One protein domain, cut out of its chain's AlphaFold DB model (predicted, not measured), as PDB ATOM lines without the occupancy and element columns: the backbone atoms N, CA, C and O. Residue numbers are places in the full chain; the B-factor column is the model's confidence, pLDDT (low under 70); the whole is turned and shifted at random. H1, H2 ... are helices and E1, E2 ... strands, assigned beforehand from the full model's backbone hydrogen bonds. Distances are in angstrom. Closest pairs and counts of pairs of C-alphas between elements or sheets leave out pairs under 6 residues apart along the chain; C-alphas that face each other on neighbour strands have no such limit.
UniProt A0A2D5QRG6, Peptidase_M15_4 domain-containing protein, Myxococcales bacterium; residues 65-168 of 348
ATOM      1  N   GLU A  65      -5.485 -32.014 -40.112       88.44
ATOM      2  CA  GLU A  65      -4.468 -32.228 -39.079       88.44
ATOM      3  C   GLU A  65      -4.674 -31.377 -37.819       88.44
ATOM      4  O   GLU A  65      -4.100 -31.663 -36.772       88.44
ATOM      5  N   LEU A  66      -5.470 -30.307 -37.909       91.62
ATOM      6  CA  LEU A  66      -5.762 -29.414 -36.784       91.62
ATOM      7  C   LEU A  66      -7.063 -29.778 -36.057       91.62
ATOM      8  O   LEU A  66      -7.465 -29.065 -35.135       91.62
ATOM      9  N   LEU A  67      -7.738 -30.844 -36.488       90.12
ATOM     10  CA  LEU A  67      -8.969 -31.311 -35.868       90.12
ATOM     11  C   LEU A  67      -8.697 -31.889 -34.485       90.12
ATOM     12  O   LEU A  67      -7.717 -32.595 -34.273       90.12
ATOM     13  N   ILE A  68      -9.601 -31.605 -33.552       85.38
ATOM     14  CA  ILE A  68      -9.537 -32.162 -32.205       85.38
ATOM     15  C   ILE A  68     -10.324 -33.471 -32.185       85.38
ATOM     16  O   ILE A  68     -11.556 -33.463 -32.176       85.38
ATOM     17  N   THR A  69      -9.613 -34.596 -32.202       79.38
ATOM     18  CA  THR A  69     -10.191 -35.941 -32.086       79.38
ATOM     19  C   THR A  69      -9.377 -36.764 -31.091       79.38
ATOM     20  O   THR A  69      -8.194 -36.509 -30.890       79.38
ATOM     21  N   SER A  70      -9.995 -37.765 -30.464       69.38
ATOM     22  CA  SER A  70      -9.262 -38.749 -29.651       69.38
ATOM     23  C   SER A  70      -8.412 -39.693 -30.494       69.38
ATOM     24  O   SER A  70      -7.442 -40.253 -30.005       69.38
ATOM     25  N   SER A  71      -8.767 -39.841 -31.770       62.25
ATOM     26  CA  SER A  71      -8.066 -40.646 -32.766       62.25
ATOM     27  C   SER A  71      -6.988 -39.884 -33.531       62.25
ATOM     28  O   SER A  71      -6.480 -40.410 -34.522       62.25
ATOM     29  N   SER A  72      -6.695 -38.626 -33.170       55.69
ATOM     30  CA  SER A  72      -5.751 -37.825 -33.941       55.69
ATOM     31  C   SER A  72      -4.428 -38.581 -33.937       55.69
ATOM     32  O   SER A  72      -3.854 -38.779 -32.871       55.69
ATOM     33  N   LEU A  73      -3.981 -39.019 -35.116       51.12
ATOM     34  CA  LEU A  73      -2.808 -39.875 -35.370       51.12
ATOM     35  C   LEU A  73      -1.477 -39.333 -34.795       51.12
ATOM     36  O   LEU A  73      -0.415 -39.869 -35.082       51.12
ATOM     37  N   GLN A  74      -1.524 -38.233 -34.046       60.72
ATOM     38  CA  GLN A  74      -0.404 -37.455 -33.548       60.72
ATOM     39  C   GLN A  74      -0.083 -37.713 -32.069       60.72
ATOM     40  O   GLN A  74       1.056 -37.468 -31.689       60.72
ATOM     41  N   TYR A  75      -1.020 -38.224 -31.255       71.69
ATOM     42  CA  TYR A  75      -0.754 -38.530 -29.842       71.69
ATOM     43  C   TYR A  75      -1.258 -39.916 -29.451       71.69
ATOM     44  O   TYR A  75      -2.463 -40.174 -29.464       71.69
ATOM     45  N   SER A  76      -0.334 -40.782 -29.047       80.19
ATOM     46  CA  SER A  76      -0.635 -42.098 -28.490       80.19
ATOM     47  C   SER A  76      -0.347 -42.074 -26.995       80.19
ATOM     48  O   SER A  76       0.801 -41.897 -26.596       80.19
ATOM     49  N   LEU A  77      -1.388 -42.255 -26.181       87.88
ATOM     50  CA  LEU A  77      -1.243 -42.424 -24.733       87.88
ATOM     51  C   LEU A  77      -0.374 -43.651 -24.441       87.88
ATOM     52  O   LEU A  77      -0.527 -44.687 -25.095       87.88
ATOM     53  N   THR A  78       0.488 -43.569 -23.428       90.44
ATOM     54  CA  THR A  78       1.205 -44.764 -22.951       90.44
ATOM     55  C   THR A  78       0.221 -45.797 -22.370       90.44
ATOM     56  O   THR A  78      -0.934 -45.464 -22.065       90.44
ATOM     57  N   PRO A  79       0.627 -47.068 -22.182       90.81
ATOM     58  CA  PRO A  79      -0.204 -48.059 -21.494       90.81
ATOM     59  C   PRO A  79      -0.644 -47.623 -20.088       90.81
ATOM     60  O   PRO A  79      -1.747 -47.955 -19.651       90.81
ATOM     61  N   GLU A  80       0.191 -46.865 -19.380       90.88
ATOM     62  CA  GLU A  80      -0.105 -46.285 -18.070       90.88
ATOM     63  C   GLU A  80      -1.112 -45.142 -18.195       90.88
ATOM     64  O   GLU A  80      -2.128 -45.132 -17.500       90.88
ATOM     65  N   GLU A  81      -0.886 -44.218 -19.131       92.12
ATOM     66  CA  GLU A  81      -1.779 -43.082 -19.369       92.12
ATOM     67  C   GLU A  81      -3.159 -43.522 -19.870       92.12
ATOM     68  O   GLU A  81      -4.177 -42.908 -19.552       92.12
ATOM     69  N   SER A  82      -3.225 -44.641 -20.590       91.19
ATOM     70  CA  SER A  82      -4.476 -45.238 -21.063       91.19
ATOM     71  C   SER A  82      -5.396 -45.681 -19.920       91.19
ATOM     72  O   SER A  82      -6.610 -45.760 -20.125       91.19
ATOM     73  N   LYS A  83      -4.843 -45.920 -18.722       91.69
ATOM     74  CA  LYS A  83      -5.581 -46.281 -17.499       91.69
ATOM     75  C   LYS A  83      -6.050 -45.062 -16.696       91.69
ATOM     76  O   LYS A  83      -6.786 -45.229 -15.726       91.69
ATOM     77  N   LEU A  84      -5.629 -43.848 -17.064       92.88
ATOM     78  CA  LEU A  84      -6.034 -42.621 -16.377       92.88
ATOM     79  C   LEU A  84      -7.518 -42.302 -16.617       92.88
ATOM     80  O   LEU A  84      -8.085 -42.704 -17.638       92.88
ATOM     81  N   PRO A  85      -8.153 -41.513 -15.725       93.19
ATOM     82  CA  PRO A  85      -9.523 -41.061 -15.933       93.19
ATOM     83  C   PRO A  85      -9.704 -40.370 -17.299       93.19
ATOM     84  O   PRO A  85      -8.817 -39.615 -17.716       93.19
ATOM     85  N   PRO A  86     -10.856 -40.539 -17.982       92.06
ATOM     86  CA  PRO A  86     -11.092 -39.988 -19.321       92.06
ATOM     87  C   PRO A  86     -10.771 -38.495 -19.455       92.06
ATOM     88  O   PRO A  86     -10.141 -38.079 -20.420       92.06
ATOM     89  N   VAL A  87     -11.115 -37.683 -18.453       92.75
ATOM     90  CA  VAL A  87     -10.844 -36.235 -18.470       92.75
ATOM     91  C   VAL A  87      -9.349 -35.893 -18.455       92.75
ATOM     92  O   VAL A  87      -8.944 -34.883 -19.023       92.75
ATOM     93  N   ILE A  88      -8.515 -36.742 -17.851       94.69
ATOM     94  CA  ILE A  88      -7.060 -36.549 -17.802       94.69
ATOM     95  C   ILE A  88      -6.426 -36.974 -19.119       94.69
ATOM     96  O   ILE A  88      -5.600 -36.248 -19.665       94.69
ATOM     97  N   ARG A  89      -6.894 -38.086 -19.695       93.56
ATOM     98  CA  ARG A  89      -6.544 -38.474 -21.069       93.56
ATOM     99  C   ARG A  89      -6.883 -37.352 -22.059       93.56
ATOM    100  O   ARG A  89      -6.097 -37.069 -22.959       93.56
ATOM    101  N   ALA A  90      -7.995 -36.641 -21.842       93.50
ATOM    102  CA  ALA A  90      -8.386 -35.503 -22.674       93.50
ATOM    103  C   ALA A  90      -7.428 -34.334 -22.553       93.50
ATOM    104  O   ALA A  90      -7.107 -33.732 -23.570       93.50
ATOM    105  N   LEU A  91      -6.942 -34.037 -21.346       94.62
ATOM    106  CA  LEU A  91      -5.915 -33.019 -21.145       94.62
ATOM    107  C   LEU A  91      -4.614 -33.376 -21.865       94.62
ATOM    108  O   LEU A  91      -4.070 -32.513 -22.551       94.62
ATOM    109  N   LEU A  92      -4.148 -34.624 -21.740       94.19
ATOM    110  CA  LEU A  92      -2.918 -35.095 -22.388       94.19
ATOM    111  C   LEU A  92      -2.990 -34.920 -23.909       94.19
ATOM    112  O   LEU A  92      -2.108 -34.306 -24.496       94.19
ATOM    113  N   ILE A  93      -4.090 -35.354 -24.529       92.19
ATOM    114  CA  ILE A  93      -4.296 -35.204 -25.977       92.19
ATOM    115  C   ILE A  93      -4.442 -33.720 -26.362       92.19
ATOM    116  O   ILE A  93      -3.810 -33.244 -27.305       92.19
ATOM    117  N   ALA A  94      -5.263 -32.964 -25.628       93.31
ATOM    118  CA  ALA A  94      -5.546 -31.553 -25.894       93.31
ATOM    119  C   ALA A  94      -4.300 -30.661 -25.865       93.31
ATOM    120  O   ALA A  94      -4.177 -29.727 -26.666       93.31
ATOM    121  N   TYR A  95      -3.413 -30.931 -24.911       94.75
ATOM    122  CA  TYR A  95      -2.275 -30.091 -24.569       94.75
ATOM    123  C   TYR A  95      -0.951 -30.857 -24.670       94.75
ATOM    124  O   TYR A  95      -0.006 -30.514 -23.965       94.75
ATOM    125  N   GLN A  96      -0.849 -31.832 -25.580       91.62
ATOM    126  CA  GLN A  96       0.347 -32.661 -25.827       91.62
ATOM    127  C   GLN A  96       1.647 -31.867 -26.065       91.62
ATOM    128  O   GLN A  96       2.754 -32.351 -25.832       91.62
ATOM    129  N   ASP A  97       1.535 -30.620 -26.525       91.81
ATOM    130  CA  ASP A  97       2.681 -29.733 -26.748       91.81
ATOM    131  C   ASP A  97       3.190 -29.080 -25.453       91.81
ATOM    132  O   ASP A  97       4.247 -28.452 -25.454       91.81
ATOM    133  N   SER A  98       2.459 -29.205 -24.345       95.81
ATOM    134  CA  SER A  98       2.802 -28.593 -23.055       95.81
ATOM    135  C   SER A  98       2.755 -29.555 -21.880       95.81
ATOM    136  O   SER A  98       3.481 -29.325 -20.918       95.81
ATOM    137  N   ILE A  99       1.955 -30.616 -21.945       95.88
ATOM    138  CA  ILE A  99       1.966 -31.702 -20.965       95.88
ATOM    139  C   ILE A  99       2.895 -32.793 -21.492       95.88
ATOM    140  O   ILE A  99       2.817 -33.174 -22.656       95.88
ATOM    141  N   GLU A 100       3.813 -33.231 -20.642       94.56
ATOM    142  CA  GLU A 100       4.760 -34.302 -20.936       94.56
ATOM    143  C   GLU A 100       4.194 -35.661 -20.531       94.56
ATOM    144  O   GLU A 100       4.238 -36.599 -21.315       94.56
ATOM    145  N   THR A 101       3.661 -35.761 -19.312       94.69
ATOM    146  CA  THR A 101       3.041 -36.984 -18.798       94.69
ATOM    147  C   THR A 101       2.130 -36.681 -17.609       94.69
ATOM    148  O   THR A 101       2.116 -35.565 -17.073       94.69
ATOM    149  N   ALA A 102       1.374 -37.681 -17.165       95.69
ATOM    150  CA  ALA A 102       0.568 -37.633 -15.958       95.69
ATOM    151  C   ALA A 102       0.850 -38.854 -15.073       95.69
ATOM    152  O   ALA A 102       0.647 -39.994 -15.484       95.69
ATOM    153  N   MET A 103       1.269 -38.609 -13.831       93.50
ATOM    154  CA  MET A 103       1.442 -39.656 -12.823       93.50
ATOM    155  C   MET A 103       0.203 -39.774 -11.935       93.50
ATOM    156  O   MET A 103      -0.488 -38.782 -11.681       93.50
ATOM    157  N   THR A 104      -0.023 -40.974 -11.411       95.06
ATOM    158  CA  THR A 104      -1.102 -41.297 -10.470       95.06
ATOM    159  C   THR A 104      -0.542 -41.375  -9.052       95.06
ATOM    160  O   THR A 104       0.417 -42.102  -8.814       95.06
ATOM    161  N   LEU A 105      -1.152 -40.652  -8.110       94.00
ATOM    162  CA  LEU A 105      -0.894 -40.791  -6.667       94.00
ATOM    163  C   LEU A 105      -1.954 -41.688  -6.010       94.00
ATOM    164  O   LEU A 105      -1.652 -42.497  -5.141       94.00
ATOM    165  N   GLU A 106      -3.200 -41.559  -6.464       91.44
ATOM    166  CA  GLU A 106      -4.358 -42.376  -6.094       91.44
ATOM    167  C   GLU A 106      -5.218 -42.592  -7.346       91.44
ATOM    168  O   GLU A 106      -5.144 -41.801  -8.282       91.44
ATOM    169  N   ASN A 107      -6.147 -43.554  -7.334       84.44
ATOM    170  CA  ASN A 107      -7.056 -43.825  -8.465       84.44
ATOM    171  C   ASN A 107      -7.783 -42.584  -9.031       84.44
ATOM    172  O   ASN A 107      -8.241 -42.601 -10.171       84.44
ATOM    173  N   SER A 108      -7.924 -41.517  -8.239       91.31
ATOM    174  CA  SER A 108      -8.622 -40.285  -8.619       91.31
ATOM    175  C   SER A 108      -7.775 -39.016  -8.515       91.31
ATOM    176  O   SER A 108      -8.329 -37.933  -8.693       91.31
ATOM    177  N   LYS A 109      -6.472 -39.105  -8.223       96.00
ATOM    178  CA  LYS A 109      -5.600 -37.934  -8.037       96.00
ATOM    179  C   LYS A 109      -4.187 -38.201  -8.529       96.00
ATOM    180  O   LYS A 109      -3.680 -39.316  -8.432       96.00
ATOM    181  N   GLY A 110      -3.512 -37.154  -8.975       97.31
ATOM    182  CA  GLY A 110      -2.151 -37.273  -9.464       97.31
ATOM    183  C   GLY A 110      -1.503 -35.937  -9.779       97.31
ATOM    184  O   GLY A 110      -1.985 -34.884  -9.362       97.31
ATOM    185  N   ILE A 111      -0.406 -35.988 -10.531       97.75
ATOM    186  CA  ILE A 111       0.359 -34.812 -10.957       97.75
ATOM    187  C   ILE A 111       0.519 -34.840 -12.479       97.75
ATOM    188  O   ILE A 111       0.876 -35.865 -13.057       97.75
ATOM    189  N   LEU A 112       0.250 -33.710 -13.130       97.75
ATOM    190  CA  LEU A 112       0.640 -33.446 -14.512       97.75
ATOM    191  C   LEU A 112       2.051 -32.871 -14.497       97.75
ATOM    192  O   LEU A 112       2.286 -31.859 -13.829       97.75
ATOM    193  N   ARG A 113       2.962 -33.468 -15.260       97.50
ATOM    194  CA  ARG A 113       4.270 -32.881 -15.546       97.50
ATOM    195  C   ARG A 113       4.202 -32.155 -16.878       97.50
ATOM    196  O   ARG A 113       3.751 -32.712 -17.875       97.50
ATOM    197  N   LEU A 114       4.606 -30.892 -16.881       97.00
ATOM    198  CA  LEU A 114       4.643 -30.057 -18.071       97.00
ATOM    199  C   LEU A 114       6.053 -30.057 -18.665       97.00
ATOM    200  O   LEU A 114       7.038 -30.149 -17.937       97.00
ATOM    201  N   LYS A 115       6.158 -29.844 -19.980       94.81
ATOM    202  CA  LYS A 115       7.438 -29.824 -20.720       94.81
ATOM    203  C   LYS A 115       8.402 -28.710 -20.294       94.81
ATOM    204  O   LYS A 115       9.560 -28.707 -20.687       94.81
ATOM    205  N   ASN A 116       7.928 -27.740 -19.516       91.69
ATOM    206  CA  ASN A 116       8.747 -26.699 -18.894       91.69
ATOM    207  C   ASN A 116       9.177 -27.060 -17.458       91.69
ATOM    208  O   ASN A 116       9.531 -26.165 -16.692       91.69
ATOM    209  N   ASN A 117       9.122 -28.343 -17.089       93.69
ATOM    210  CA  ASN A 117       9.438 -28.893 -15.767       93.69
ATOM    211  C   ASN A 117       8.534 -28.397 -14.627       93.69
ATOM    212  O   ASN A 117       8.829 -28.631 -13.456       93.69
ATOM    213  N   LEU A 118       7.429 -27.718 -14.940       96.19
ATOM    214  CA  LEU A 118       6.427 -27.382 -13.937       96.19
ATOM    215  C   LEU A 118       5.530 -28.588 -13.677       96.19
ATOM    216  O   LEU A 118       5.184 -29.344 -14.580       96.19
ATOM    217  N   GLU A 119       5.080 -28.713 -12.438       97.69
ATOM    218  CA  GLU A 119       4.121 -29.738 -12.037       97.69
ATOM    219  C   GLU A 119       2.791 -29.097 -11.668       97.69
ATOM    220  O   GLU A 119       2.751 -27.986 -11.131       97.69
ATOM    221  N   HIS A 120       1.678 -29.758 -11.972       98.25
ATOM    222  CA  HIS A 120       0.344 -29.278 -11.631       98.25
ATOM    223  C   HIS A 120      -0.529 -30.437 -11.125       98.25
ATOM    224  O   HIS A 120      -0.691 -31.421 -11.846       98.25
ATOM    225  N   PRO A 121      -1.095 -30.354  -9.908       97.69
ATOM    226  CA  PRO A 121      -1.905 -31.435  -9.367       97.69
ATOM    227  C   PRO A 121      -3.217 -31.576 -10.134       97.69
ATOM    228  O   PRO A 121      -3.820 -30.589 -10.543       97.69
ATOM    229  N   TRP A 122      -3.690 -32.804 -10.288       96.75
ATOM    230  CA  TRP A 122      -5.001 -33.085 -10.853       96.75
ATOM    231  C   TRP A 122      -5.790 -34.016  -9.940       96.75
ATOM    232  O   TRP A 122      -5.236 -34.850  -9.224       96.75
ATOM    233  N   SER A 123      -7.109 -33.885  -9.993       95.12
ATOM    234  CA  SER A 123      -8.042 -34.855  -9.437       95.12
ATOM    235  C   SER A 123      -9.204 -35.063 -10.400       95.12
ATOM    236  O   SER A 123      -9.620 -34.144 -11.110       95.12
ATOM    237  N   SER A 124      -9.718 -36.285 -10.453       91.81
ATOM    238  CA  SER A 124     -10.904 -36.603 -11.239       91.81
ATOM    239  C   SER A 124     -12.129 -35.916 -10.620       91.81
ATOM    240  O   SER A 124     -12.264 -35.929  -9.391       91.81
ATOM    241  N   PRO A 125     -13.031 -35.324 -11.422       91.44
ATOM    242  CA  PRO A 125     -14.279 -34.773 -10.910       91.44
ATOM    243  C   PRO A 125     -15.109 -35.866 -10.239       91.44
ATOM    244  O   PRO A 125     -15.353 -36.922 -10.821       91.44
ATOM    245  N   GLN A 126     -15.596 -35.585  -9.028       86.44
ATOM    246  CA  GLN A 126     -16.488 -36.502  -8.302       86.44
ATOM    247  C   GLN A 126     -17.805 -36.726  -9.057       86.44
ATOM    248  O   GLN A 126     -18.373 -37.816  -9.043       86.44
ATOM    249  N   HIS A 127     -18.286 -35.683  -9.737       89.06
ATOM    250  CA  HIS A 127     -19.520 -35.696 -10.508       89.06
ATOM    251  C   HIS A 127     -19.337 -34.927 -11.813       89.06
ATOM    252  O   HIS A 127     -18.579 -33.962 -11.874       89.06
ATOM    253  N   ARG A 128     -20.071 -35.323 -12.854       93.62
ATOM    254  CA  ARG A 128     -20.156 -34.580 -14.114       93.62
ATOM    255  C   ARG A 128     -21.616 -34.413 -14.505       93.62
ATOM    256  O   ARG A 128     -22.389 -35.368 -14.480       93.62
ATOM    257  N   PHE A 129     -21.996 -33.196 -14.870       94.88
ATOM    258  CA  PHE A 129     -23.374 -32.829 -15.164       94.88
ATOM    259  C   PHE A 129     -23.500 -32.367 -16.612       94.88
ATOM    260  O   PHE A 129     -22.871 -31.393 -17.018       94.88
ATOM    261  N   ASN A 130     -24.333 -33.047 -17.396       93.75
ATOM    262  CA  ASN A 130     -24.763 -32.527 -18.688       93.75
ATOM    263  C   ASN A 130     -25.903 -31.513 -18.493       93.75
ATOM    264  O   ASN A 130     -26.377 -31.288 -17.378       93.75
ATOM    265  N   LEU A 131     -26.358 -30.903 -19.586       92.00
ATOM    266  CA  LEU A 131     -27.430 -29.907 -19.548       92.00
ATOM    267  C   LEU A 131     -28.693 -30.419 -18.836       92.00
ATOM    268  O   LEU A 131     -29.300 -29.683 -18.060       92.00
ATOM    269  N   GLN A 132     -29.090 -31.668 -19.093       91.81
ATOM    270  CA  GLN A 132     -30.314 -32.239 -18.540       91.81
ATOM    271  C   GLN A 132     -30.169 -32.538 -17.046       91.81
ATOM    272  O   GLN A 132     -31.041 -32.155 -16.267       91.81
ATOM    273  N   THR A 133     -29.062 -33.161 -16.635       94.38
ATOM    274  CA  THR A 133     -28.829 -33.482 -15.220       94.38
ATOM    275  C   THR A 133     -28.585 -32.225 -14.390       94.38
ATOM    276  O   THR A 133     -29.086 -32.132 -13.272       94.38
ATOM    277  N   TRP A 134     -27.926 -31.202 -14.945       95.25
ATOM    278  CA  TRP A 134     -27.813 -29.897 -14.287       95.25
ATOM    279  C   TRP A 134     -29.175 -29.212 -14.134       95.25
ATOM    280  O   TRP A 134     -29.491 -28.681 -13.070       95.25
ATOM    281  N   ARG A 135     -30.008 -29.240 -15.184       92.62
ATOM    282  CA  ARG A 135     -31.356 -28.651 -15.169       92.62
ATOM    283  C   ARG A 135     -32.262 -29.284 -14.114       92.62
ATOM    284  O   ARG A 135     -33.102 -28.579 -13.567       92.62
ATOM    285  N   SER A 136     -32.100 -30.577 -13.829       94.19
ATOM    286  CA  SER A 136     -32.889 -31.256 -12.796       94.19
ATOM    287  C   SER A 136     -32.511 -30.880 -11.361       94.19
ATOM    288  O   SER A 136     -33.265 -31.202 -10.446       94.19
ATOM    289  N   LEU A 137     -31.380 -30.200 -11.138       94.56
ATOM    290  CA  LEU A 137     -30.969 -29.803  -9.792       94.56
ATOM    291  C   LEU A 137     -31.798 -28.621  -9.285       94.56
ATOM    292  O   LEU A 137     -31.789 -27.532  -9.865       94.56
ATOM    293  N   SER A 138     -32.436 -28.805  -8.132       93.94
ATOM    294  CA  SER A 138     -33.053 -27.717  -7.381       93.94
ATOM    295  C   SER A 138     -32.000 -26.723  -6.877       93.94
ATOM    296  O   SER A 138     -30.811 -27.033  -6.749       93.94
ATOM    297  N   LYS A 139     -32.438 -25.514  -6.503       91.44
ATOM    298  CA  LYS A 139     -31.558 -24.510  -5.881       91.44
ATOM    299  C   LYS A 139     -30.860 -25.060  -4.630       91.44
ATOM    300  O   LYS A 139     -29.684 -24.780  -4.420       91.44
ATOM    301  N   GLN A 140     -31.563 -25.851  -3.817       94.75
ATOM    302  CA  GLN A 140     -31.003 -26.466  -2.612       94.75
ATOM    303  C   GLN A 140     -29.952 -27.528  -2.958       94.75
ATOM    304  O   GLN A 140     -28.889 -27.550  -2.340       94.75
ATOM    305  N   GLN A 141     -30.207 -28.356  -3.977       95.94
ATOM    306  CA  GLN A 141     -29.249 -29.358  -4.451       95.94
ATOM    307  C   GLN A 141     -27.982 -28.708  -5.018       95.94
ATOM    308  O   GLN A 141     -26.885 -29.135  -4.670       95.94
ATOM    309  N   GLN A 142     -28.104 -27.635  -5.810       94.75
ATOM    310  CA  GLN A 142     -26.935 -26.884  -6.283       94.75
ATOM    311  C   GLN A 142     -26.140 -26.272  -5.121       94.75
ATOM    312  O   GLN A 142     -24.916 -26.348  -5.111       94.75
ATOM    313  N   THR A 143     -26.807 -25.691  -4.118       94.50
ATOM    314  CA  THR A 143     -26.123 -25.161  -2.925       94.50
ATOM    315  C   THR A 143     -25.356 -26.256  -2.186       94.50
ATOM    316  O   THR A 143     -24.194 -26.054  -1.838       94.50
ATOM    317  N   LYS A 144     -25.976 -27.425  -1.981       96.06
ATOM    318  CA  LYS A 144     -25.334 -28.551  -1.298       96.06
ATOM    319  C   LYS A 144     -24.156 -29.110  -2.097       96.06
ATOM    320  O   LYS A 144     -23.128 -29.413  -1.504       96.06
ATOM    321  N   LEU A 145     -24.275 -29.176  -3.427       95.94
ATOM    322  CA  LEU A 145     -23.176 -29.553  -4.318       95.94
ATOM    323  C   LEU A 145     -21.953 -28.657  -4.094       95.94
ATOM    324  O   LEU A 145     -20.865 -29.171  -3.860       95.94
ATOM    325  N   TRP A 146     -22.127 -27.330  -4.104       95.38
ATOM    326  CA  TRP A 146     -21.006 -26.410  -3.885       95.38
ATOM    327  C   TRP A 146     -20.360 -26.596  -2.517       95.38
ATOM    328  O   TRP A 146     -19.138 -26.652  -2.439       95.38
ATOM    329  N   GLN A 147     -21.164 -26.756  -1.465       95.44
ATOM    330  CA  GLN A 147     -20.660 -27.004  -0.113       95.44
ATOM    331  C   GLN A 147     -19.854 -28.304  -0.024       95.44
ATOM    332  O   GLN A 147     -18.776 -28.303   0.561       95.44
ATOM    333  N   ASN A 148     -20.346 -29.391  -0.627       95.50
ATOM    334  CA  ASN A 148     -19.659 -30.685  -0.634       95.50
ATOM    335  C   ASN A 148     -18.317 -30.624  -1.381       95.50
ATOM    336  O   ASN A 148     -17.371 -31.299  -0.995       95.50
ATOM    337  N   LEU A 149     -18.225 -29.781  -2.413       94.31
ATOM    338  CA  LEU A 149     -16.987 -29.503  -3.144       94.31
ATOM    339  C   LEU A 149     -16.086 -28.465  -2.441       94.31
ATOM    340  O   LEU A 149     -15.075 -28.050  -2.996       94.31
ATOM    341  N   GLY A 150     -16.441 -28.003  -1.236       95.31
ATOM    342  CA  GLY A 150     -15.648 -27.034  -0.472       95.31
ATOM    343  C   GLY A 150     -15.809 -25.573  -0.914       95.31
ATOM    344  O   GLY A 150     -15.041 -24.704  -0.498       95.31
ATOM    345  N   PHE A 151     -16.816 -25.254  -1.732       96.44
ATOM    346  CA  PHE A 151     -17.095 -23.892  -2.181       96.44
ATOM    347  C   PHE A 151     -18.258 -23.246  -1.419       96.44
ATOM    348  O   PHE A 151     -19.312 -23.841  -1.209       96.44
ATOM    349  N   LYS A 152     -18.113 -21.956  -1.084       95.75
ATOM    350  CA  LYS A 152     -19.175 -21.164  -0.435       95.75
ATOM    351  C   LYS A 152     -20.444 -21.065  -1.292       95.75
ATOM    352  O   LYS A 152     -21.550 -21.061  -0.766       95.75
ATOM    353  N   ASN A 153     -20.275 -20.916  -2.605       95.00
ATOM    354  CA  ASN A 153     -21.336 -20.814  -3.606       95.00
ATOM    355  C   ASN A 153     -20.730 -20.929  -5.020       95.00
ATOM    356  O   ASN A 153     -19.517 -21.089  -5.173       95.00
ATOM    357  N   PHE A 154     -21.571 -20.787  -6.046       94.75
ATOM    358  CA  PHE A 154     -21.146 -20.833  -7.443       94.75
ATOM    359  C   PHE A 154     -20.088 -19.784  -7.815       94.75
ATOM    360  O   PHE A 154     -19.138 -20.101  -8.522       94.75
ATOM    361  N   GLU A 155     -20.218 -18.544  -7.336       94.31
ATOM    362  CA  GLU A 155     -19.244 -17.492  -7.650       94.31
ATOM    363  C   GLU A 155     -17.884 -17.793  -7.008       94.31
ATOM    364  O   GLU A 155     -16.841 -17.563  -7.616       94.31
ATOM    365  N   HIS A 156     -17.869 -18.375  -5.804       95.38
ATOM    366  CA  HIS A 156     -16.633 -18.861  -5.196       95.38
ATOM    367  C   HIS A 156     -15.992 -19.969  -6.042       95.38
ATOM    368  O   HIS A 156     -14.798 -19.886  -6.317       95.38
ATOM    369  N   ALA A 157     -16.782 -20.940  -6.514       95.19
ATOM    370  CA  ALA A 157     -16.306 -21.997  -7.409       95.19
ATOM    371  C   ALA A 157     -15.746 -21.427  -8.719       95.19
ATOM    372  O   ALA A 157     -14.635 -21.762  -9.110       95.19
ATOM    373  N   LEU A 158     -16.439 -20.475  -9.352       94.00
ATOM    374  CA  LEU A 158     -15.951 -19.795 -10.554       94.00
ATOM    375  C   LEU A 158     -14.572 -19.156 -10.365       94.00
ATOM    376  O   LEU A 158     -13.784 -19.179 -11.305       94.00
ATOM    377  N   ASN A 159     -14.288 -18.590  -9.188       93.69
ATOM    378  CA  ASN A 159     -13.029 -17.900  -8.881       93.69
ATOM    379  C   ASN A 159     -11.918 -18.818  -8.338       93.69
ATOM    380  O   ASN A 159     -10.775 -18.369  -8.248       93.69
ATOM    381  N   LYS A 160     -12.239 -20.055  -7.942       94.62
ATOM    382  CA  LYS A 160     -11.318 -20.983  -7.259       94.62
ATOM    383  C   LYS A 160     -11.287 -22.391  -7.863       94.62
ATOM    384  O   LYS A 160     -10.695 -23.277  -7.259       94.62
ATOM    385  N   ALA A 161     -11.929 -22.590  -9.012       95.00
ATOM    386  CA  ALA A 161     -11.979 -23.865  -9.710       95.00
ATOM    387  C   ALA A 161     -10.575 -24.430  -9.953       95.00
ATOM    388  O   ALA A 161      -9.664 -23.698 -10.347       95.00
ATOM    389  N   THR A 162     -10.443 -25.736  -9.751       95.31
ATOM    390  CA  THR A 162      -9.267 -26.515 -10.143       95.31
ATOM    391  C   THR A 162      -9.527 -27.232 -11.467       95.31
ATOM    392  O   THR A 162     -10.615 -27.118 -12.049       95.31
ATOM    393  N   LEU A 163      -8.557 -28.021 -11.944       95.81
ATOM    394  CA  LEU A 163      -8.776 -28.931 -13.071       95.81
ATOM    395  C   LEU A 163      -9.986 -29.852 -12.864       95.81
ATOM    396  O   LEU A 163     -10.652 -30.179 -13.838       95.81
ATOM    397  N   SER A 164     -10.313 -30.234 -11.630       95.25
ATOM    398  CA  SER A 164     -11.474 -31.085 -11.348       95.25
ATOM    399  C   SER A 164     -12.785 -30.386 -11.728       95.25
ATOM    400  O   SER A 164     -13.557 -30.875 -12.558       95.25
ATOM    401  N   GLU A 165     -13.002 -29.171 -11.209       95.75
ATOM    402  CA  GLU A 165     -14.211 -28.383 -11.478       95.75
ATOM    403  C   GLU A 165     -14.336 -27.975 -12.946       95.75
ATOM    404  O   GLU A 165     -15.447 -27.758 -13.435       95.75
ATOM    405  N   GLN A 166     -13.216 -27.910 -13.667       95.38
ATOM    406  CA  GLN A 166     -13.201 -27.625 -15.095       95.38
ATOM    407  C   GLN A 166     -14.037 -28.615 -15.917       95.38
ATOM    408  O   GLN A 166     -14.634 -28.230 -16.924       95.38
ATOM    409  N   PHE A 167     -14.133 -29.867 -15.460       95.38
ATOM    410  CA  PHE A 167     -14.901 -30.932 -16.108       95.38
ATOM    411  C   PHE A 167     -16.255 -31.215 -15.448       95.38
ATOM    412  O   PHE A 167     -16.970 -32.116 -15.904       95.38
ATOM    413  N   LEU A 168     -16.621 -30.456 -14.405       95.25
ATOM    414  CA  LEU A 168     -17.859 -30.637 -13.637       95.25
ATOM    415  C   LEU A 168     -19.101 -30.523 -14.526       95.25
ATOM    416  O   LEU A 168     -20.081 -31.234 -14.323       95.25
TER     417      LEU A 168
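What this domain is: This is residues 65 to 168 of the 348 residues of the protein "Peptidase_M15_4 domain-containing protein" of Myxococcales bacterium (UniProt A0A2D5QRG6). The model has two lobes: a twisted three-strand sheet with H1 packed on it, and an open loop of short helices, H2, H3 and H4, that folds back through H5 to the sheet's E3. The 104 printed residues hold five named helices and three strands, in the order H1 E1 E2 E3 H2 H3 H4 H5, mixed in class; the sheet, E1 - E2 - E3, is antiparallel. It is elongated, 44 by 27 by 23 A, and only just loose, close to compact, with a radius of gyration of the C-alphas of 15.8 A.

Where its parts are: Start at residues 65 to 85, which hold no named element. Find C-alpha 86 at (-11.092, -39.988, -19.321); there H1, residues 86 to 94, begins and runs 12.0 A. Next come E1, 99 to 106, 19.4 A; E2, 109 to 114, 16.4 A; and E3, 119 to 123, 13.4 A. Then find H2, 131 to 135; H3, 139 to 148, 14.4 A; H4, 154 to 160, 9.8 A; and H5, 163 to 166, ending at C-alpha 166, (-13.201, -27.625, -15.095).

How they stand to each other: The strands form a meander, each the antiparallel neighbour of the one before, in two hairpins; look at N 103 and O 111, 2.9 A, and N 112 and O 120, 2.8 A. H1 is on the sheet at a height of 8.5 A; its closest C-alpha pair with E1 is Leu 92 and Ile 99, 6.1 A. H5 only grazes the sheet, C-alphas 123 and 164 being 5.4 A apart. H3 and H4 only just touch, with 3 pairs of C-alphas within 8 A, the closest Trp 146 and Phe 154, 6.6 A. H2 and H3 are apart. In H1 to H4 every O i to N i+4 pair is within hydrogen-bond range; H5 is too short for one.

The domain as a whole: The C-alphas farthest apart, Glu 65 and Gln 140, are 45.5 A apart. The printed part has no cut and no long link. Look for pLDDT under 70 at residues 70 to 74.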